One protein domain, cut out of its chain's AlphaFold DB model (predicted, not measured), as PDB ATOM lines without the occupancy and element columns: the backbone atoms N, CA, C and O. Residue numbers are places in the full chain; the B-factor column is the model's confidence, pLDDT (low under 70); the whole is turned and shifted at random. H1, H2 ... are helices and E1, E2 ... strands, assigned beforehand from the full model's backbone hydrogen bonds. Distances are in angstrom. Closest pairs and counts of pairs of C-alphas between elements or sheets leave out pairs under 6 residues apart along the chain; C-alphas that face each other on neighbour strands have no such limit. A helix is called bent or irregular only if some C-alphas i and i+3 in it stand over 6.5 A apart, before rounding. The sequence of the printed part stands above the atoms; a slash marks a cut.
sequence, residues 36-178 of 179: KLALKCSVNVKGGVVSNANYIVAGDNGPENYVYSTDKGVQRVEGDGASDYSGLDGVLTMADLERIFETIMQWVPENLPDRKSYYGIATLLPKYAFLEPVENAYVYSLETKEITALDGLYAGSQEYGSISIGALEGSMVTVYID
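What this domain is: This is residues 36 to 178 of the 179 residues of an uncharacterized protein of Clostridia bacterium (UniProt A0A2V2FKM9). One twisted sheet of nine strands curls round the long helix H2, which lies on its inner side. Four strands going back and forth, E1 to E4, make one end of this sheet, and the small hairpin of E6 and E7 makes the other; the short helix H1 is on the opposite face from H2, by E2 and E3, and the short H3 only grazes the sheet. The printed part has 143 residues with three named helices and nine named strands, along the chain E1 E2 E3 E4 H1 H2 E5 H3 E6 E7 E8 E9. The sheet is mixed, in the order E4 E3 E2 E1 E5 E8 E9 E6 E7, and the class is mixed, helices and strands. The whole is compact and rounded, with a radius of gyration of the C-alphas of 14.9 A and spans of 42 by 33 by 27 A.

How they stand to each other: E1, residues 38 to 46, and E5, residues 118 to 124, are antiparallel neighbours at 171 degrees, with N 43 and O 121 at 2.8 A. E2, residues 49 to 59, is antiparallel to E1, with N 54 and O 42 at 2.8 A; it bends by 72 degrees at residue 52. E3, residues 62 to 69, is antiparallel to E2, with N 64 and O 57 at 2.9 A. E4, residues 73 to 77, is an edge strand, antiparallel to E3, with N 75 and O 67 at 2.8 A. E1 E2 E3 E4 form a meander, each strand the antiparallel neighbour of the one before. On the other side of E5 is E8, residues 162 to 166, antiparallel to E5, with N 122 and O 164 at 2.9 A. E8 forms a hairpin with E9, residues 173 to 178, with N 163 and O 175 at 2.8 A. E6, residues 138 to 141, is parallel to E9 at 28 degrees, with N 140 and O 176 at 2.8 A. E6 forms a hairpin with the edge strand E7, residues 147 to 149, with N 139 and O 148 at 2.8 A. From edge to edge, the strands' lines turn by 103 degrees and the way across the sheet turns by 79 degrees. H2, residues 94 to 111, is on the sheet, in two layers, helix on one face of a sheet; the closest C-alphas of H2 and E1 are those of Ala 38 and Met 94, 5.3 A apart, and of H2 and E7 those of Trp 107 and Ile 147, 7.8 A apart. H1, residues 82 to 85, is on the opposite face, at a height over the sheet of 7.3 A, over none of the strands, but only just, with two of its C-alphas falling on E3 and two on E2; its closest C-alphas with E3 are those of Ala 82 and Pro 63, 5.6 A apart. H3, residues 126 to 129, only grazes the sheet; its closest C-alphas with E8 are those of Ala 129 and Ser 162, 5.6 A apart. E5, H3 and E6 form a split strand-helix-strand unit, two strands running the same way with a helix between them in the chain and E8 and E9 between them in the sheet; its crossover is right-handed. In H2, 12 of 14 O i to N i+4 pairs are within hydrogen-bond range; H1 and H3 are too short for such a pair.

Where its parts are: E1 begins at C-alpha 38, (39.656, 22.628, 15.564), and is 22.6 A long. E2 is 26.6 A long, E3 23.7 A and E5 20.1 A. H2 runs 24.8 A from C-alpha 94 at (34.819, 22.610, 13.407); it is irregular, only just, with C-alphas 106 and 109 6.6 A apart. E9, 16.1 A long, ends at C-alpha 178, (44.376, 21.422, -0.151).

The domain as a whole: The two C-alphas farthest apart are those of Glu 78 and Asp 151, at 42.9 A. The printed part has no cut. The link from E7 to E8, residues 150 to 161, is long. The mean pLDDT of the printed part is 92.1; residues 79 to 81 and 169 to 170 are under 70.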
ATOM      1  N   LYS A  36      34.604  27.576  16.224       95.44
ATOM      2  CA  LYS A  36      35.923  27.531  16.863       95.44
ATOM      3  C   LYS A  36      36.902  26.728  16.016       95.44
ATOM      4  O   LYS A  36      36.535  25.739  15.376       95.44
ATOM      5  N   LEU A  37      38.170  27.131  16.056       95.38
ATOM      6  CA  LEU A  37      39.256  26.409  15.397       95.38
ATOM      7  C   LEU A  37      39.409  25.017  16.009       95.38
ATOM      8  O   LEU A  37      39.473  24.864  17.231       95.38
ATOM      9  N   ALA A  38      39.482  24.007  15.154       95.44
ATOM     10  CA  ALA A  38      39.656  22.628  15.564       95.44
ATOM     11  C   ALA A  38      41.139  22.319  15.797       95.44
ATOM     12  O   ALA A  38      41.980  22.500  14.918       95.44
ATOM     13  N   LEU A  39      41.459  21.810  16.984       94.44
ATOM     14  CA  LEU A  39      42.813  21.384  17.360       94.44
ATOM     15  C   LEU A  39      42.987  19.868  17.225       94.44
ATOM     16  O   LEU A  39      44.097  19.361  17.062       94.44
ATOM     17  N   LYS A  40      41.870  19.144  17.306       93.56
ATOM     18  CA  LYS A  40      41.753  17.702  17.106       93.56
ATOM     19  C   LYS A  40      40.300  17.391  16.787       93.56
ATOM     20  O   LYS A  40      39.413  17.856  17.493       93.56
ATOM     21  N   CYS A  41      40.050  16.517  15.826       96.50
ATOM     22  CA  CYS A  41      38.750  15.891  15.669       96.50
ATOM     23  C   CYS A  41      38.919  14.432  15.255       96.50
ATOM     24  O   CYS A  41      39.715  14.106  14.377       96.50
ATOM     25  N   SER A  42      38.173  13.550  15.906       96.81
ATOM     26  CA  SER A  42      38.082  12.140  15.548       96.81
ATOM     27  C   SER A  42      36.643  11.676  15.691       96.81
ATOM     28  O   SER A  42      36.007  11.949  16.710       96.81
ATOM     29  N   VAL A  43      36.136  10.976  14.683       97.56
ATOM     30  CA  VAL A  43      34.788  10.409  14.669       97.56
ATOM     31  C   VAL A  43      34.833   8.948  14.262       97.56
ATOM     32  O   VAL A  43      35.658   8.543  13.450       97.56
ATOM     33  N   ASN A  44      33.907   8.164  14.800       97.12
ATOM     34  CA  ASN A  44      33.576   6.851  14.269       97.12
ATOM     35  C   ASN A  44      32.248   6.944  13.534       97.12
ATOM     36  O   ASN A  44      31.283   7.505  14.054       97.12
ATOM     37  N   VAL A  45      32.196   6.359  12.347       96.69
ATOM     38  CA  VAL A  45      31.018   6.295  11.495       96.69
ATOM     39  C   VAL A  45      30.529   4.858  11.457       96.69
ATOM     40  O   VAL A  45      31.292   3.932  11.187       96.69
ATOM     41  N   LYS A  46      29.236   4.663  11.715       94.75
ATOM     42  CA  LYS A  46      28.576   3.358  11.652       94.75
ATOM     43  C   LYS A  46      27.318   3.478  10.812       94.75
ATOM     44  O   LYS A  46      26.419   4.238  11.152       94.75
ATOM     45  N   GLY A  47      27.248   2.727   9.714       90.38
ATOM     46  CA  GLY A  47      26.098   2.787   8.805       90.38
ATOM     47  C   GLY A  47      25.857   4.178   8.202       90.38
ATOM     48  O   GLY A  47      24.706   4.558   8.008       90.38
ATOM     49  N   GLY A  48      26.925   4.940   7.944       90.56
ATOM     50  CA  GLY A  48      26.848   6.269   7.326       90.56
ATOM     51  C   GLY A  48      26.495   7.418   8.274       90.56
ATOM     52  O   GLY A  48      26.297   8.532   7.807       90.56
ATOM     53  N   VAL A  49      26.433   7.183   9.587       93.31
ATOM     54  CA  VAL A  49      26.215   8.233  10.595       93.31
ATOM     55  C   VAL A  49      27.324   8.232  11.641       93.31
ATOM     56  O   VAL A  49      27.846   7.171  11.991       93.31
ATOM     57  N   VAL A  50      27.675   9.411  12.159       96.50
ATOM     58  CA  VAL A  50      28.624   9.540  13.274       96.50
ATOM     59  C   VAL A  50      28.029   8.863  14.510       96.50
ATOM     60  O   VAL A  50      26.982   9.270  15.010       96.50
ATOM     61  N   SER A  51      28.684   7.810  15.001       96.31
ATOM     62  CA  SER A  51      28.277   7.086  16.208       96.31
ATOM     63  C   SER A  51      28.940   7.642  17.467       96.31
ATOM     64  O   SER A  51      28.351   7.621  18.548       96.31
ATOM     65  N   ASN A  52      30.177   8.124  17.325       96.88
ATOM     66  CA  ASN A  52      30.986   8.674  18.404       96.88
ATOM     67  C   ASN A  52      31.903   9.766  17.858       96.88
ATOM     68  O   ASN A  52      32.396   9.631  16.740       96.88
ATOM     69  N   ALA A  53      32.185  10.781  18.669       97.50
ATOM     70  CA  ALA A  53      33.201  11.784  18.373       97.50
ATOM     71  C   ALA A  53      34.040  12.097  19.615       97.50
ATOM     72  O   ALA A  53      33.561  11.994  20.743       97.50
ATOM     73  N   ASN A  54      35.284  12.499  19.395       96.31
ATOM     74  CA  ASN A  54      36.154  13.123  20.382       96.31
ATOM     75  C   ASN A  54      36.903  14.242  19.663       96.31
ATOM     76  O   ASN A  54      37.632  13.978  18.698       96.31
ATOM     77  N   TYR A  55      36.693  15.473  20.109       95.81
ATOM     78  CA  TYR A  55      37.268  16.649  19.481       95.81
ATOM     79  C   TYR A  55      37.640  17.709  20.510       95.81
ATOM     80  O   TYR A  55      37.082  17.783  21.603       95.81
ATOM     81  N   ILE A  56      38.626  18.518  20.136       95.31
ATOM     82  CA  ILE A  56      39.163  19.608  20.938       95.31
ATOM     83  C   ILE A  56      39.167  20.856  20.066       95.31
ATOM     84  O   ILE A  56      39.678  20.824  18.943       95.31
ATOM     85  N   VAL A  57      38.627  21.948  20.596       95.06
ATOM     86  CA  VAL A  57      38.574  23.258  19.934       95.06
ATOM     87  C   VAL A  57      39.348  24.306  20.721       95.06
ATOM     88  O   VAL A  57      39.524  24.178  21.933       95.06
ATOM     89  N   ALA A  58      39.793  25.359  20.043       93.38
ATOM     90  CA  ALA A  58      40.359  26.535  20.690       93.38
ATOM     91  C   ALA A  58      39.250  27.307  21.426       93.38
ATOM     92  O   ALA A  58      38.391  27.919  20.792       93.38
ATOM     93  N   GLY A  59      39.237  27.249  22.758       90.56
ATOM     94  CA  GLY A  59      38.330  28.035  23.593       90.56
ATOM     95  C   GLY A  59      38.953  29.347  24.073       90.56
ATOM     96  O   GLY A  59      40.172  29.523  24.057       90.56
ATOM     97  N   ASP A  60      38.107  30.252  24.567       88.62
ATOM     98  CA  ASP A  60      38.509  31.603  24.993       88.62
ATOM     99  C   ASP A  60      39.519  31.597  26.151       88.62
ATOM    100  O   ASP A  60      40.339  32.503  26.281       88.62
ATOM    101  N   ASN A  61      39.462  30.564  26.998       87.50
ATOM    102  CA  ASN A  61      40.332  30.392  28.166       87.50
ATOM    103  C   ASN A  61      41.259  29.173  28.025       87.50
ATOM    104  O   ASN A  61      41.689  28.597  29.024       87.50
ATOM    105  N   GLY A  62      41.549  28.774  26.786       89.62
ATOM    106  CA  GLY A  62      42.318  27.579  26.453       89.62
ATOM    107  C   GLY A  62      41.471  26.492  25.782       89.62
ATOM    108  O   GLY A  62      40.270  26.678  25.578       89.62
ATOM    109  N   PRO A  63      42.092  25.363  25.398       93.69
ATOM    110  CA  PRO A  63      41.415  24.301  24.662       93.69
ATOM    111  C   PRO A  63      40.233  23.685  25.420       93.69
ATOM    112  O   PRO A  63      40.321  23.407  26.616       93.69
ATOM    113  N   GLU A  64      39.149  23.404  24.699       93.81
ATOM    114  CA  GLU A  64      37.935  22.776  25.224       93.81
ATOM    115  C   GLU A  64      37.737  21.407  24.573       93.81
ATOM    116  O   GLU A  64      37.753  21.296  23.347       93.81
ATOM    117  N   ASN A  65      37.560  20.366  25.388       95.12
ATOM    118  CA  ASN A  65      37.416  18.983  24.936       95.12
ATOM    119  C   ASN A  65      35.960  18.527  25.044       95.12
ATOM    120  O   ASN A  65      35.291  18.750  26.057       95.12
ATOM    121  N   TYR A  66      35.498  17.844  24.006       95.75
ATOM    122  CA  TYR A  66      34.150  17.330  23.893       95.75
ATOM    123  C   TYR A  66      34.163  15.892  23.398       95.75
ATOM    124  O   TYR A  66      34.931  15.500  22.514       95.75
ATOM    125  N   VAL A  67      33.241  15.109  23.944       96.94
ATOM    126  CA  VAL A  67      32.941  13.763  23.474       96.94
ATOM    127  C   VAL A  67      31.478  13.676  23.088       96.94
ATOM    128  O   VAL A  67      30.612  14.262  23.731       96.94
ATOM    129  N   TYR A  68      31.201  12.915  22.042       97.50
ATOM    130  CA  TYR A  68      29.852  12.596  21.609       97.50
ATOM    131  C   TYR A  68      29.663  11.088  21.568       97.50
ATOM    132  O   TYR A  68      30.542  10.343  21.119       97.50
ATOM    133  N   SER A  69      28.474  10.647  21.960       96.56
ATOM    134  CA  SER A  69      27.952   9.335  21.609       96.56
ATOM    135  C   SER A  69      26.450   9.407  21.367       96.56
ATOM    136  O   SER A  69      25.746  10.235  21.946       96.56
ATOM    137  N   THR A  70      25.931   8.510  20.529       92.75
ATOM    138  CA  THR A  70      24.499   8.486  20.181       92.75
ATOM    139  C   THR A  70      23.565   8.332  21.385       92.75
ATOM    140  O   THR A  70      22.421   8.765  21.322       92.75
ATOM    141  N   ASP A  71      24.027   7.702  22.468       93.94
ATOM    142  CA  ASP A  71      23.256   7.456  23.691       93.94
ATOM    143  C   ASP A  71      23.292   8.618  24.695       93.94
ATOM    144  O   ASP A  71      22.359   8.755  25.484       93.94
ATOM    145  N   LYS A  72      24.342   9.448  24.680       94.50
ATOM    146  CA  LYS A  72      24.554  10.509  25.685       94.50
ATOM    147  C   LYS A  72      24.481  11.921  25.121       94.50
ATOM    148  O   LYS A  72      24.387  12.867  25.898       94.50
ATOM    149  N   GLY A  73      24.506  12.065  23.798       95.31
ATOM    150  CA  GLY A  73      24.695  13.360  23.162       95.31
ATOM    151  C   GLY A  73      26.119  13.876  23.368       95.31
ATOM    152  O   GLY A  73      27.045  13.099  23.614       95.31
ATOM    153  N   VAL A  74      26.288  15.187  23.218       96.69
ATOM    154  CA  VAL A  74      27.576  15.860  23.396       96.69
ATOM    155  C   VAL A  74      27.810  16.145  24.877       96.69
ATOM    156  O   VAL A  74      26.899  16.533  25.609       96.69
ATOM    157  N   GLN A  75      29.036  15.919  25.334       95.50
ATOM    158  CA  GLN A  75      29.466  16.168  26.699       95.50
ATOM    159  C   GLN A  75      30.817  16.874  26.676       95.50
ATOM    160  O   GLN A  75      31.763  16.399  26.048       95.50
ATOM    161  N   ARG A  76      30.924  17.985  27.404       93.75
ATOM    162  CA  ARG A  76      32.213  18.618  27.691       93.75
ATOM    163  C   ARG A  76      32.992  17.768  28.697       93.75
ATOM    164  O   ARG A  76      32.427  17.320  29.697       93.75
ATOM    165  N   VAL A  77      34.277  17.555  28.433       90.31
ATOM    166  CA  VAL A  77      35.181  16.769  29.282       90.31
ATOM    167  C   VAL A  77      36.238  17.691  29.872       90.31
ATOM    168  O   VAL A  77      37.012  18.311  29.150       90.31
ATOM    169  N   GLU A  78      36.276  17.772  31.197       82.88
ATOM    170  CA  GLU A  78      37.264  18.561  31.933       82.88
ATOM    171  C   GLU A  78      38.499  17.712  32.269       82.88
ATOM    172  O   GLU A  78      38.377  16.556  32.671       82.88
ATOM    173  N   GLY A  79      39.693  18.303  32.155       64.31
ATOM    174  CA  GLY A  79      40.933  17.752  32.720       64.31
ATOM    175  C   GLY A  79      41.624  16.618  31.951       64.31
ATOM    176  O   GLY A  79      42.683  16.185  32.393       64.31
ATOM    177  N   ASP A  80      41.085  16.156  30.819       60.41
ATOM    178  CA  ASP A  80      41.679  15.060  30.041       60.41
ATOM    179  C   ASP A  80      42.250  15.558  28.704       60.41
ATOM    180  O   ASP A  80      41.503  16.030  27.840       60.41
ATOM    181  N   GLY A  81      43.580  15.496  28.558       63.44
ATOM    182  CA  GLY A  81      44.354  15.706  27.321       63.44
ATOM    183  C   GLY A  81      44.268  17.079  26.637       63.44
ATOM    184  O   GLY A  81      45.106  17.376  25.794       63.44
ATOM    185  N   ALA A  82      43.300  17.933  26.977       72.94
ATOM    186  CA  ALA A  82      43.055  19.217  26.313       72.94
ATOM    187  C   ALA A  82      44.242  20.183  26.438       72.94
ATOM    188  O   ALA A  82      44.590  20.874  25.482       72.94
ATOM    189  N   SER A  83      44.911  20.185  27.596       75.94
ATOM    190  CA  SER A  83      46.080  21.028  27.849       75.94
ATOM    191  C   SER A  83      47.247  20.735  26.909       75.94
ATOM    192  O   SER A  83      48.002  21.655  26.608       75.94
ATOM    193  N   ASP A  84      47.373  19.504  26.403       81.69
ATOM    194  CA  ASP A  84      48.451  19.108  25.483       81.69
ATOM    195  C   ASP A  84      48.307  19.767  24.101       81.69
ATOM    196  O   ASP A  84      49.251  19.792  23.310       81.69
ATOM    197  N   TYR A  85      47.131  20.337  23.825       82.81
ATOM    198  CA  TYR A  85      46.825  21.099  22.616       82.81
ATOM    199  C   TYR A  85      46.960  22.612  22.840       82.81
ATOM    200  O   TYR A  85      46.659  23.399  21.944       82.81
ATOM    201  N   SER A  86      47.431  23.042  24.016       82.12
ATOM    202  CA  SER A  86      47.701  24.457  24.285       82.12
ATOM    203  C   SER A  86      48.830  24.964  23.388       82.12
ATOM    204  O   SER A  86      49.879  24.332  23.278       82.12
ATOM    205  N   GLY A  87      48.626  26.126  22.765       79.69
ATOM    206  CA  GLY A  87      49.594  26.713  21.834       79.69
ATOM    207  C   GLY A  87      49.648  26.021  20.471       79.69
ATOM    208  O   GLY A  87      50.594  26.246  19.719       79.69
ATOM    209  N   LEU A  88      48.673  25.160  20.161       82.12
ATOM    210  CA  LEU A  88      48.434  24.711  18.796       82.12
ATOM    211  C   LEU A  88      47.405  25.623  18.154       82.12
ATOM    212  O   LEU A  88      46.353  25.872  18.737       82.12
ATOM    213  N   ASP A  89      47.702  26.047  16.934       76.06
ATOM    214  CA  ASP A  89      46.778  26.816  16.121       76.06
ATOM    215  C   ASP A  89      46.174  25.877  15.077       76.06
ATOM    216  O   ASP A  89      46.863  25.358  14.193       76.06
ATOM    217  N   GLY A  90      44.880  25.600  15.226       80.88
ATOM    218  CA  GLY A  90      44.091  25.008  14.153       80.88
ATOM    219  C   GLY A  90      43.898  26.032  13.040       80.88
ATOM    220  O   GLY A  90      43.814  27.226  13.310       80.88
ATOM    221  N   VAL A  91      43.818  25.579  11.792       91.81
ATOM    222  CA  VAL A  91      43.497  26.464  10.657       91.81
ATOM    223  C   VAL A  91      42.019  26.365  10.288       91.81
ATOM    224  O   VAL A  91      41.378  27.366   9.990       91.81
ATOM    225  N   LEU A  92      41.463  25.156  10.349       95.88
ATOM    226  CA  LEU A  92      40.069  24.887  10.018       95.88
ATOM    227  C   LEU A  92      39.179  25.020  11.253       95.88
ATOM    228  O   LEU A  92      39.559  24.615  12.355       95.88
ATOM    229  N   THR A  93      37.971  25.542  11.058       96.25
ATOM    230  CA  THR A  93      36.930  25.508  12.091       96.25
ATOM    231  C   THR A  93      36.315  24.114  12.203       96.25
ATOM    232  O   THR A  93      36.439  23.282  11.297       96.25
ATOM    233  N   MET A  94      35.609  23.840  13.299       96.62
ATOM    234  CA  MET A  94      34.819  22.610  13.407       96.62
ATOM    235  C   MET A  94      33.742  22.503  12.323       96.62
ATOM    236  O   MET A  94      33.502  21.399  11.843       96.62
ATOM    237  N   ALA A  95      33.140  23.616  11.899       95.88
ATOM    238  CA  ALA A  95      32.178  23.640  10.796       95.88
ATOM    239  C   ALA A  95      32.826  23.283   9.446       95.88
ATOM    240  O   ALA A  95      32.202  22.641   8.601       95.88
ATOM    241  N   ASP A  96      34.083  23.672   9.221       96.62
ATOM    242  CA  ASP A  96      34.812  23.260   8.018       96.62
ATOM    243  C   ASP A  96      35.090  21.757   8.039       96.62
ATOM    244  O   ASP A  96      34.831  21.067   7.051       96.62
ATOM    245  N   LEU A  97      35.546  21.235   9.182       96.94
ATOM    246  CA  LEU A  97      35.774  19.800   9.353       96.94
ATOM    247  C   LEU A  97      34.496  18.978   9.219       96.94
ATOM    248  O   LEU A  97      34.539  17.906   8.626       96.94
ATOM    249  N   GLU A  98      33.371  19.469   9.738       96.19
ATOM    250  CA  GLU A  98      32.063  18.837   9.582       96.19
ATOM    251  C   GLU A  98      31.752  18.597   8.103       96.19
ATOM    252  O   GLU A  98      31.507  17.459   7.705       96.19
ATOM    253  N   ARG A  99      31.876  19.634   7.267       96.06
ATOM    254  CA  ARG A  99      31.623  19.534   5.821       96.06
ATOM    255  C   ARG A  99      32.593  18.580   5.127       96.06
ATOM    256  O   ARG A  99      32.182  17.797   4.274       96.06
ATOM    257  N   ILE A 100      33.877  18.615   5.496       97.81
ATOM    258  CA  ILE A 100      34.882  17.681   4.960       97.81
ATOM    259  C   ILE A 100      34.511  16.241   5.333       97.81
ATOM    260  O   ILE A 100      34.558  15.342   4.489       97.81
ATOM    261  N   PHE A 101      34.112  16.011   6.585       97.38
ATOM    262  CA  PHE A 101      33.721  14.693   7.071       97.38
ATOM    263  C   PHE A 101      32.452  14.207   6.378       97.38
ATOM    264  O   PHE A 101      32.401  13.040   6.007       97.38
ATOM    265  N   GLU A 102      31.476  15.076   6.122       96.25
ATOM    266  CA  GLU A 102      30.289  14.737   5.332       96.25
ATOM    267  C   GLU A 102      30.651  14.293   3.911       96.25
ATOM    268  O   GLU A 102      30.157  13.256   3.455       96.25
ATOM    269  N   THR A 103      31.556  15.004   3.227       97.75
ATOM    270  CA  THR A 103      32.039  14.581   1.902       97.75
ATOM    271  C   THR A 103      32.734  13.223   1.973       97.75
ATOM    272  O   THR A 103      32.421  12.326   1.190       97.75
ATOM    273  N   ILE A 104      33.635  13.029   2.940       97.62
ATOM    274  CA  ILE A 104      34.311  11.741   3.150       97.62
ATOM    275  C   ILE A 104      33.284  10.640   3.427       97.62
ATOM    276  O   ILE A 104      33.394   9.539   2.887       97.62
ATOM    277  N   MET A 105      32.258  10.931   4.225       96.62
ATOM    278  CA  MET A 105      31.246   9.954   4.598       96.62
ATOM    279  C   MET A 105      30.408   9.475   3.412       96.62
ATOM    280  O   MET A 105      29.990   8.313   3.385       96.62
ATOM    281  N   GLN A 106      30.188  10.350   2.431       96.19
ATOM    282  CA  GLN A 106      29.532  10.023   1.165       96.19
ATOM    283  C   GLN A 106      30.474   9.279   0.209       96.19
ATOM    284  O   GLN A 106      30.045   8.361  -0.487       96.19
ATOM    285  N   TRP A 107      31.760   9.627   0.216       97.12
ATOM    286  CA  TRP A 107      32.776   9.059  -0.670       97.12
ATOM    287  C   TRP A 107      33.207   7.632  -0.284       97.12
ATOM    288  O   TRP A 107      33.384   6.774  -1.155       97.12
ATOM    289  N   VAL A 108      33.350   7.347   1.017       95.75
ATOM    290  CA  VAL A 108      33.866   6.064   1.539       95.75
ATOM    291  C   VAL A 108      33.091   4.837   1.028       95.75
ATOM    292  O   VAL A 108      33.741   3.907   0.556       95.75
ATOM    293  N   PRO A 109      31.743   4.777   1.060       93.62
ATOM    294  CA  PRO A 109      30.994   3.597   0.617       93.62
ATOM    295  C   PRO A 109      31.248   3.153  -0.827       93.62
ATOM    296  O   PRO A 109      31.061   1.972  -1.128       93.62
ATOM    297  N   GLU A 110      31.612   4.087  -1.707       94.94
ATOM    298  CA  GLU A 110      31.836   3.835  -3.134       94.94
ATOM    299  C   GLU A 110      33.303   3.522  -3.443       94.94
ATOM    300  O   GLU A 110      33.582   2.721  -4.333       94.94
ATOM    301  N   ASN A 111      34.234   4.109  -2.684       94.75
ATOM    302  CA  ASN A 111      35.667   4.060  -2.982       94.75
ATOM    303  C   ASN A 111      36.456   3.128  -2.052       94.75
ATOM    304  O   ASN A 111      37.477   2.577  -2.454       94.75
ATOM    305  N   LEU A 112      35.964   2.906  -0.831       92.50
ATOM    306  CA  LEU A 112      36.526   1.996   0.171       92.50
ATOM    307  C   LEU A 112      35.432   1.014   0.642       92.50
ATOM    308  O   LEU A 112      34.938   1.103   1.774       92.50
ATOM    309  N   PRO A 113      34.974   0.097  -0.234       89.38
ATOM    310  CA  PRO A 113      33.798  -0.738   0.023       89.38
ATOM    311  C   PRO A 113      33.966  -1.691   1.218       89.38
ATOM    312  O   PRO A 113      32.975  -2.048   1.857       89.38
ATOM    313  N   ASP A 114      35.204  -2.053   1.561       90.19
ATOM    314  CA  ASP A 114      35.583  -2.809   2.763       90.19
ATOM    315  C   ASP A 114      35.217  -2.083   4.069       90.19
ATOM    316  O   ASP A 114      35.058  -2.717   5.112       90.19
ATOM    317  N   ARG A 115      35.010  -0.764   4.009       90.38
ATOM    318  CA  ARG A 115      34.766   0.112   5.165       90.38
ATOM    319  C   ARG A 115      33.342   0.625   5.254       90.38
ATOM    320  O   ARG A 115      32.989   1.293   6.218       90.38
ATOM    321  N   LYS A 116      32.484   0.299   4.286       88.00
ATOM    322  CA  LYS A 116      31.126   0.856   4.159       88.00
ATOM    323  C   LYS A 116      30.276   0.761   5.438       88.00
ATOM    324  O   LYS A 116      29.406   1.602   5.660       88.00
ATOM    325  N   SER A 117      30.478  -0.270   6.259       89.44
ATOM    326  CA  SER A 117      29.692  -0.503   7.477       89.44
ATOM    327  C   SER A 117      30.241   0.209   8.718       89.44
ATOM    328  O   SER A 117      29.442   0.593   9.581       89.44
ATOM    329  N   TYR A 118      31.562   0.388   8.818       94.56
ATOM    330  CA  TYR A 118      32.228   0.994   9.969       94.56
ATOM    331  C   TYR A 118      33.634   1.508   9.629       94.56
ATOM    332  O   TYR A 118      34.445   0.769   9.071       94.56
ATOM    333  N   TYR A 119      33.934   2.744  10.029       96.38
ATOM    334  CA  TYR A 119      35.256   3.358   9.891       96.38
ATOM    335  C   TYR A 119      35.429   4.538  10.847       96.38
ATOM    336  O   TYR A 119      34.456   5.138  11.298       96.38
ATOM    337  N   GLY A 120      36.679   4.866  11.154       96.94
ATOM    338  CA  GLY A 120      37.073   6.084  11.848       96.94
ATOM    339  C   GLY A 120      37.588   7.134  10.868       96.94
ATOM    340  O   GLY A 120      38.222   6.793   9.870       96.94
ATOM    341  N   ILE A 121      37.341   8.402  11.173       97.69
ATOM    342  CA  ILE A 121      37.903   9.571  10.491       97.69
ATOM    343  C   ILE A 121      38.602  10.414  11.559       97.69
ATOM    344  O   ILE A 121      38.014  10.673  12.608       97.69
ATOM    345  N   ALA A 122      39.842  10.837  11.329       96.88
ATOM    346  CA  ALA A 122      40.578  11.672  12.272       96.88
ATOM    347  C   ALA A 122      41.427  12.729  11.565       96.88
ATOM    348  O   ALA A 122      42.043  12.449  10.543       96.88
ATOM    349  N   THR A 123      41.497  13.927  12.136       95.69
ATOM    350  CA  THR A 123      42.359  15.011  11.654       95.69
ATOM    351  C   THR A 123      43.783  14.863  12.172       95.69
ATOM    352  O   THR A 123      43.982  14.637  13.371       95.69
ATOM    353  N   LEU A 124      44.767  15.123  11.317       93.56
ATOM    354  CA  LEU A 124      46.146  15.392  11.703       93.56
ATOM    355  C   LEU A 124      46.492  16.837  11.338       93.56
ATOM    356  O   LEU A 124      46.382  17.244  10.185       93.56
ATOM    357  N   LEU A 125      46.952  17.600  12.333       92.12
ATOM    358  CA  LEU A 125      47.430  18.966  12.123       92.12
ATOM    359  C   LEU A 125      48.644  18.997  11.173       92.12
ATOM    360  O   LEU A 125      49.425  18.038  11.165       92.12
ATOM    361  N   PRO A 126      48.881  20.121  10.470       91.50
ATOM    362  CA  PRO A 126      50.020  20.319   9.567       91.50
ATOM    363  C   PRO A 126      51.357  19.798  10.088       91.50
ATOM    364  O   PRO A 126      52.028  19.006   9.432       91.50
ATOM    365  N   LYS A 127      51.715  20.157  11.326       87.94
ATOM    366  CA  LYS A 127      52.990  19.760  11.944       87.94
ATOM    367  C   LYS A 127      53.182  18.244  12.109       87.94
ATOM    368  O   LYS A 127      54.287  17.811  12.415       87.94
ATOM    369  N   TYR A 128      52.117  17.457  11.962       89.38
ATOM    370  CA  TYR A 128      52.132  15.999  12.067       89.38
ATOM    371  C   TYR A 128      51.830  15.296  10.738       89.38
ATOM    372  O   TYR A 128      52.289  14.178  10.532       89.38
ATOM    373  N   ALA A 129      51.078  15.932   9.839       92.19
ATOM    374  CA  ALA A 129      50.572  15.317   8.611       92.19
ATOM    375  C   ALA A 129      51.650  15.021   7.548       92.19
ATOM    376  O   ALA A 129      51.433  14.172   6.686       92.19
ATOM    377  N   PHE A 130      52.800  15.702   7.607       92.94
ATOM    378  CA  PHE A 130      53.840  15.660   6.565       92.94
ATOM    379  C   PHE A 130      55.186  15.112   7.060       92.94
ATOM    380  O   PHE A 130      56.225  15.378   6.459       92.94
ATOM    381  N   LEU A 131      55.189  14.376   8.176       90.88
ATOM    382  CA  LEU A 131      56.419  13.818   8.752       90.88
ATOM    383  C   LEU A 131      56.997  12.667   7.920       90.88
ATOM    384  O   LEU A 131      58.211  12.484   7.892       90.88
ATOM    385  N   GLU A 132      56.137  11.910   7.240       88.44
ATOM    386  CA  GLU A 132      56.521  10.774   6.406       88.44
ATOM    387  C   GLU A 132      55.753  10.814   5.077       88.44
ATOM    388  O   GLU A 132      54.588  11.227   5.051       88.44
ATOM    389  N   PRO A 133      56.381  10.403   3.960       86.25
ATOM    390  CA  PRO A 133      55.685  10.285   2.689       86.25
ATOM    391  C   PRO A 133      54.648   9.160   2.756       86.25
ATOM    392  O   PRO A 133      54.936   8.065   3.240       86.25
ATOM    393  N   VAL A 134      53.455   9.417   2.223       88.94
ATOM    394  CA  VAL A 134      52.386   8.421   2.117       88.94
ATOM    395  C   VAL A 134      52.146   8.093   0.649       88.94
ATOM    396  O   VAL A 134      51.864   8.977  -0.156       88.94
ATOM    397  N   GLU A 135      52.242   6.811   0.304       83.75
ATOM    398  CA  GLU A 135      51.856   6.304  -1.014       83.75
ATOM    399  C   GLU A 135      50.344   6.028  -1.069       83.75
ATOM    400  O   GLU A 135      49.736   5.659  -0.064       83.75
ATOM    401  N   ASN A 136      49.740   6.144  -2.257       85.69
ATOM    402  CA  ASN A 136      48.308   5.890  -2.494       85.69
ATOM    403  C   ASN A 136      47.368   6.764  -1.636       85.69
ATOM    404  O   ASN A 136      46.332   6.300  -1.149       85.69
ATOM    405  N   ALA A 137      47.748   8.025  -1.431       95.50
ATOM    406  CA  ALA A 137      46.922   9.015  -0.755       95.50
ATOM    407  C   ALA A 137      45.858   9.615  -1.693       95.50
ATOM    408  O   ALA A 137      45.837   9.388  -2.904       95.50
ATOM    409  N   TYR A 138      44.979  10.417  -1.108       98.00
ATOM    410  CA  TYR A 138      43.992  11.227  -1.809       98.00
ATOM    411  C   TYR A 138      44.170  12.694  -1.421       98.00
ATOM    412  O   TYR A 138      44.877  13.015  -0.463       98.00
ATOM    413  N   VAL A 139      43.507  13.580  -2.150       98.19
ATOM    414  CA  VAL A 139      43.446  15.012  -1.854       98.19
ATOM    415  C   VAL A 139      41.988  15.436  -1.823       98.19
ATOM    416  O   VAL A 139      41.238  15.102  -2.737       98.19
ATOM    417  N   TYR A 140      41.600  16.156  -0.777       98.50
ATOM    418  CA  TYR A 140      40.361  16.909  -0.697       98.50
ATOM    419  C   TYR A 140      40.657  18.378  -1.009       98.50
ATOM    420  O   TYR A 140      41.461  18.992  -0.309       98.50
ATOM    421  N   SER A 141      40.000  18.950  -2.017       97.62
ATOM    422  CA  SER A 141      40.130  20.378  -2.336       97.62
ATOM    423  C   SER A 141      39.086  21.207  -1.586       97.62
ATOM    424  O   SER A 141      37.881  20.959  -1.689       97.62
ATOM    425  N   LEU A 142      39.531  22.235  -0.862       96.06
ATOM    426  CA  LEU A 142      38.652  23.221  -0.240       96.06
ATOM    427  C   LEU A 142      37.913  24.062  -1.287       96.06
ATOM    428  O   LEU A 142      36.786  24.474  -1.009       96.06
ATOM    429  N   GLU A 143      38.481  24.289  -2.468       95.44
ATOM    430  CA  GLU A 143      37.817  25.013  -3.555       95.44
ATOM    431  C   GLU A 143      36.685  24.184  -4.182       95.44
ATOM    432  O   GLU A 143      35.539  24.639  -4.234       95.44
ATOM    433  N   THR A 144      36.979  22.956  -4.627       96.69
ATOM    434  CA  THR A 144      36.014  22.147  -5.397       96.69
ATOM    435  C   THR A 144      35.126  21.260  -4.534       96.69
ATOM    436  O   THR A 144      34.063  20.839  -4.988       96.69
ATOM    437  N   LYS A 145      35.524  21.001  -3.282       96.62
ATOM    438  CA  LYS A 145      34.873  20.057  -2.356       96.62
ATOM    439  C   LYS A 145      34.897  18.606  -2.851       96.62
ATOM    440  O   LYS A 145      34.056  17.803  -2.451       96.62
ATOM    441  N   GLU A 146      35.859  18.261  -3.703       96.81
ATOM    442  CA  GLU A 146      36.011  16.921  -4.276       96.81
ATOM    443  C   GLU A 146      37.202  16.174  -3.670       96.81
ATOM    444  O   GLU A 146      38.179  16.785  -3.235       96.81
ATOM    445  N   ILE A 147      37.118  14.838  -3.676       98.44
ATOM    446  CA  ILE A 147      38.210  13.938  -3.292       98.44
ATOM    447  C   ILE A 147      38.767  13.274  -4.547       98.44
ATOM    448  O   ILE A 147      38.054  12.545  -5.240       98.44
ATOM    449  N   THR A 148      40.056  13.471  -4.807       97.31
ATOM    450  CA  THR A 148      40.761  12.897  -5.961       97.31
ATOM    451  C   THR A 148      41.916  12.013  -5.517       97.31
ATOM    452  O   THR A 148      42.602  12.325  -4.543       97.31
ATOM    453  N   ALA A 149      42.159  10.918  -6.238       96.81
ATOM    454  CA  ALA A 149      43.348  10.098  -6.023       96.81
ATOM    455  C   ALA A 149      44.613  10.901  -6.349       96.81
ATOM    456  O   ALA A 149      44.660  11.603  -7.361       96.81
ATOM    457  N   LEU A 150      45.626  10.792  -5.494       95.12
ATOM    458  CA  LEU A 150      46.912  11.438  -5.701       95.12
ATOM    459  C   LEU A 150      47.827  10.533  -6.534       95.12
ATOM    460  O   LEU A 150      48.026   9.366  -6.196       95.12
ATOM    461  N   ASP A 151      48.418  11.090  -7.590       92.38
ATOM    462  CA  ASP A 151      49.486  10.435  -8.348       92.38
ATOM    463  C   ASP A 151      50.854  10.878  -7.804       92.38
ATOM    464  O   ASP A 151      51.265  12.030  -7.963       92.38
ATOM    465  N   GLY A 152      51.548   9.968  -7.118       91.62
ATOM    466  CA  GLY A 152      52.847  10.230  -6.498       91.62
ATOM    467  C   GLY A 152      52.772  10.899  -5.120       91.62
ATOM    468  O   GLY A 152      51.875  10.628  -4.323       91.62
ATOM    469  N   LEU A 153      53.782  11.720  -4.807       92.88
ATOM    470  CA  LEU A 153      53.908  12.398  -3.513       92.88
ATOM    471  C   LEU A 153      53.140  13.718  -3.491       92.88
ATOM    472  O   LEU A 153      53.105  14.453  -4.478       92.88
ATOM    473  N   TYR A 154      52.588  14.049  -2.327       95.12
ATOM    474  CA  TYR A 154      51.835  15.283  -2.153       95.12
ATOM    475  C   TYR A 154      52.761  16.502  -2.183       95.12
ATOM    476  O   TYR A 154      53.725  16.580  -1.423       95.12
ATOM    477  N   ALA A 155      52.443  17.452  -3.063       93.19
ATOM    478  CA  ALA A 155      53.197  18.691  -3.261       93.19
ATOM    479  C   ALA A 155      52.320  19.956  -3.155       93.19
ATOM    480  O   ALA A 155      52.783  21.042  -3.503       93.19
ATOM    481  N   GLY A 156      51.063  19.808  -2.714       93.56
ATOM    482  CA  GLY A 156      50.116  20.906  -2.516       93.56
ATOM    483  C   GLY A 156      50.360  21.682  -1.218       93.56
ATOM    484  O   GLY A 156      51.440  21.616  -0.618       93.56
ATOM    485  N   SER A 157      49.344  22.418  -0.769       93.56
ATOM    486  CA  SER A 157      49.417  23.197   0.465       93.56
ATOM    487  C   SER A 157      49.585  22.300   1.689       93.56
ATOM    488  O   SER A 157      48.859  21.325   1.879       93.56
ATOM    489  N   GLN A 158      50.523  22.654   2.568       94.31
ATOM    490  CA  GLN A 158      50.683  21.997   3.870       94.31
ATOM    491  C   GLN A 158      49.907  22.702   4.989       94.31
ATOM    492  O   GLN A 158      49.965  22.277   6.138       94.31
ATOM    493  N   GLU A 159      49.184  23.777   4.676       94.44
ATOM    494  CA  GLU A 159      48.533  24.648   5.658       94.44
ATOM    495  C   GLU A 159      47.451  23.937   6.480       94.44
ATOM    496  O   GLU A 159      47.281  24.236   7.658       94.44
ATOM    497  N   TYR A 160      46.746  22.973   5.888       95.06
ATOM    498  CA  TYR A 160      45.534  22.400   6.484       95.06
ATOM    499  C   TYR A 160      45.739  21.015   7.112       95.06
ATOM    500  O   TYR A 160      44.916  20.572   7.913       95.06
ATOM    501  N   GLY A 161      46.850  20.341   6.803       95.12
ATOM    502  CA  GLY A 161      47.153  18.999   7.301       95.12
ATOM    503  C   GLY A 161      46.471  17.895   6.493       95.12
ATOM    504  O   GLY A 161      46.388  17.962   5.265       95.12
ATOM    505  N   SER A 162      46.031  16.836   7.171       96.62
ATOM    506  CA  SER A 162      45.403  15.683   6.520       96.62
ATOM    507  C   SER A 162      44.297  15.057   7.361       96.62
ATOM    508  O   SER A 162      44.196  15.259   8.573       96.62
ATOM    509  N   ILE A 163      43.461  14.268   6.697       97.69
ATOM    510  CA  ILE A 163      42.481  13.380   7.300       97.69
ATOM    511  C   ILE A 163      42.938  11.940   7.120       97.69
ATOM    512  O   ILE A 163      43.263  11.504   6.018       97.69
ATOM    513  N   SER A 164      42.898  11.180   8.202       95.81
ATOM    514  CA  SER A 164      43.133   9.746   8.187       95.81
ATOM    515  C   SER A 164      41.813   8.997   8.304       95.81
ATOM    516  O   SER A 164      41.015   9.265   9.203       95.81
ATOM    517  N   ILE A 165      41.605   8.024   7.422       96.44
ATOM    518  CA  ILE A 165      40.438   7.142   7.402       96.44
ATOM    519  C   ILE A 165      40.912   5.727   7.740       96.44
ATOM    520  O   ILE A 165      41.745   5.157   7.033       96.44
ATOM    521  N   GLY A 166      40.375   5.148   8.810       92.62
ATOM    522  CA  GLY A 166      40.749   3.821   9.306       92.62
ATOM    523  C   GLY A 166      39.555   2.888   9.457       92.62
ATOM    524  O   GLY A 166      38.430   3.344   9.624       92.62
ATOM    525  N   ALA A 167      39.789   1.581   9.434       84.81
ATOM    526  CA  ALA A 167      38.804   0.572   9.827       84.81
ATOM    527  C   ALA A 167      39.356  -0.255  11.002       84.81
ATOM    528  O   ALA A 167      40.509  -0.082  11.391       84.81
ATOM    529  N   LEU A 168      38.542  -1.151  11.576       74.00
ATOM    530  CA  LEU A 168      39.005  -2.071  12.630       74.00
ATOM    531  C   LEU A 168      40.158  -2.966  12.152       74.00
ATOM    532  O   LEU A 168      41.023  -3.334  12.939       74.00
ATOM    533  N   GLU A 169      40.162  -3.289  10.861       69.88
ATOM    534  CA  GLU A 169      41.187  -4.071  10.184       69.88
ATOM    535  C   GLU A 169      41.543  -3.371   8.865       69.88
ATOM    536  O   GLU A 169      40.655  -2.892   8.161       69.88
ATOM    537  N   GLY A 170      42.833  -3.299   8.527       69.50
ATOM    538  CA  GLY A 170      43.312  -2.705   7.272       69.50
ATOM    539  C   GLY A 170      44.250  -1.508   7.447       69.50
ATOM    540  O   GLY A 170      44.514  -1.045   8.555       69.50
ATOM    541  N   SER A 171      44.795  -1.028   6.327       82.56
ATOM    542  CA  SER A 171      45.695   0.128   6.285       82.56
ATOM    543  C   SER A 171      44.940   1.446   6.470       82.56
ATOM    544  O   SER A 171      43.792   1.594   6.056       82.56
ATOM    545  N   MET A 172      45.588   2.445   7.059       90.31
ATOM    546  CA  MET A 172      45.046   3.804   7.083       90.31
ATOM    547  C   MET A 172      45.081   4.399   5.672       90.31
ATOM    548  O   MET A 172      46.054   4.216   4.946       90.31
ATOM    549  N   VAL A 173      44.019   5.106   5.288       95.31
ATOM    550  CA  VAL A 173      43.974   5.905   4.057       95.31
ATOM    551  C   VAL A 173      44.168   7.359   4.447       95.31
ATOM    552  O   VAL A 173      43.477   7.847   5.338       95.31
ATOM    553  N   THR A 174      45.100   8.037   3.786       97.06
ATOM    554  CA  THR A 174      45.376   9.459   4.020       97.06
ATOM    555  C   THR A 174      44.720  10.297   2.934       97.06
ATOM    556  O   THR A 174      44.853   9.992   1.748       97.06
ATOM    557  N   VAL A 175      44.038  11.362   3.342       98.12
ATOM    558  CA  VAL A 175      43.458  12.387   2.474       98.12
ATOM    559  C   VAL A 175      44.060  13.732   2.875       98.12
ATOM    560  O   VAL A 175      43.760  14.242   3.951       98.12
ATOM    561  N   TYR A 176      44.942  14.300   2.059       97.88
ATOM    562  CA  TYR A 176      45.476  15.643   2.301       97.88
ATOM    563  C   TYR A 176      44.402  16.697   2.045       97.88
ATOM    564  O   TYR A 176      43.553  16.506   1.175       97.88
ATOM    565  N   ILE A 177      44.419  17.789   2.806       97.75
ATOM    566  CA  ILE A 177      43.502  18.914   2.600       97.75
ATOM    567  C   ILE A 177      44.267  20.006   1.860       97.75
ATOM    568  O   ILE A 177      45.294  20.473   2.355       97.75
ATOM    569  N   ASP A 178      43.758  20.407   0.700       96.50
ATOM    570  CA  ASP A 178      44.376  21.422  -0.151       96.50
ATOM    571  C   ASP A 178      43.467  22.645  -0.318       96.50
ATOM    572  O   ASP A 178      42.240  22.529  -0.240       96.50
TER     573      ASP A 178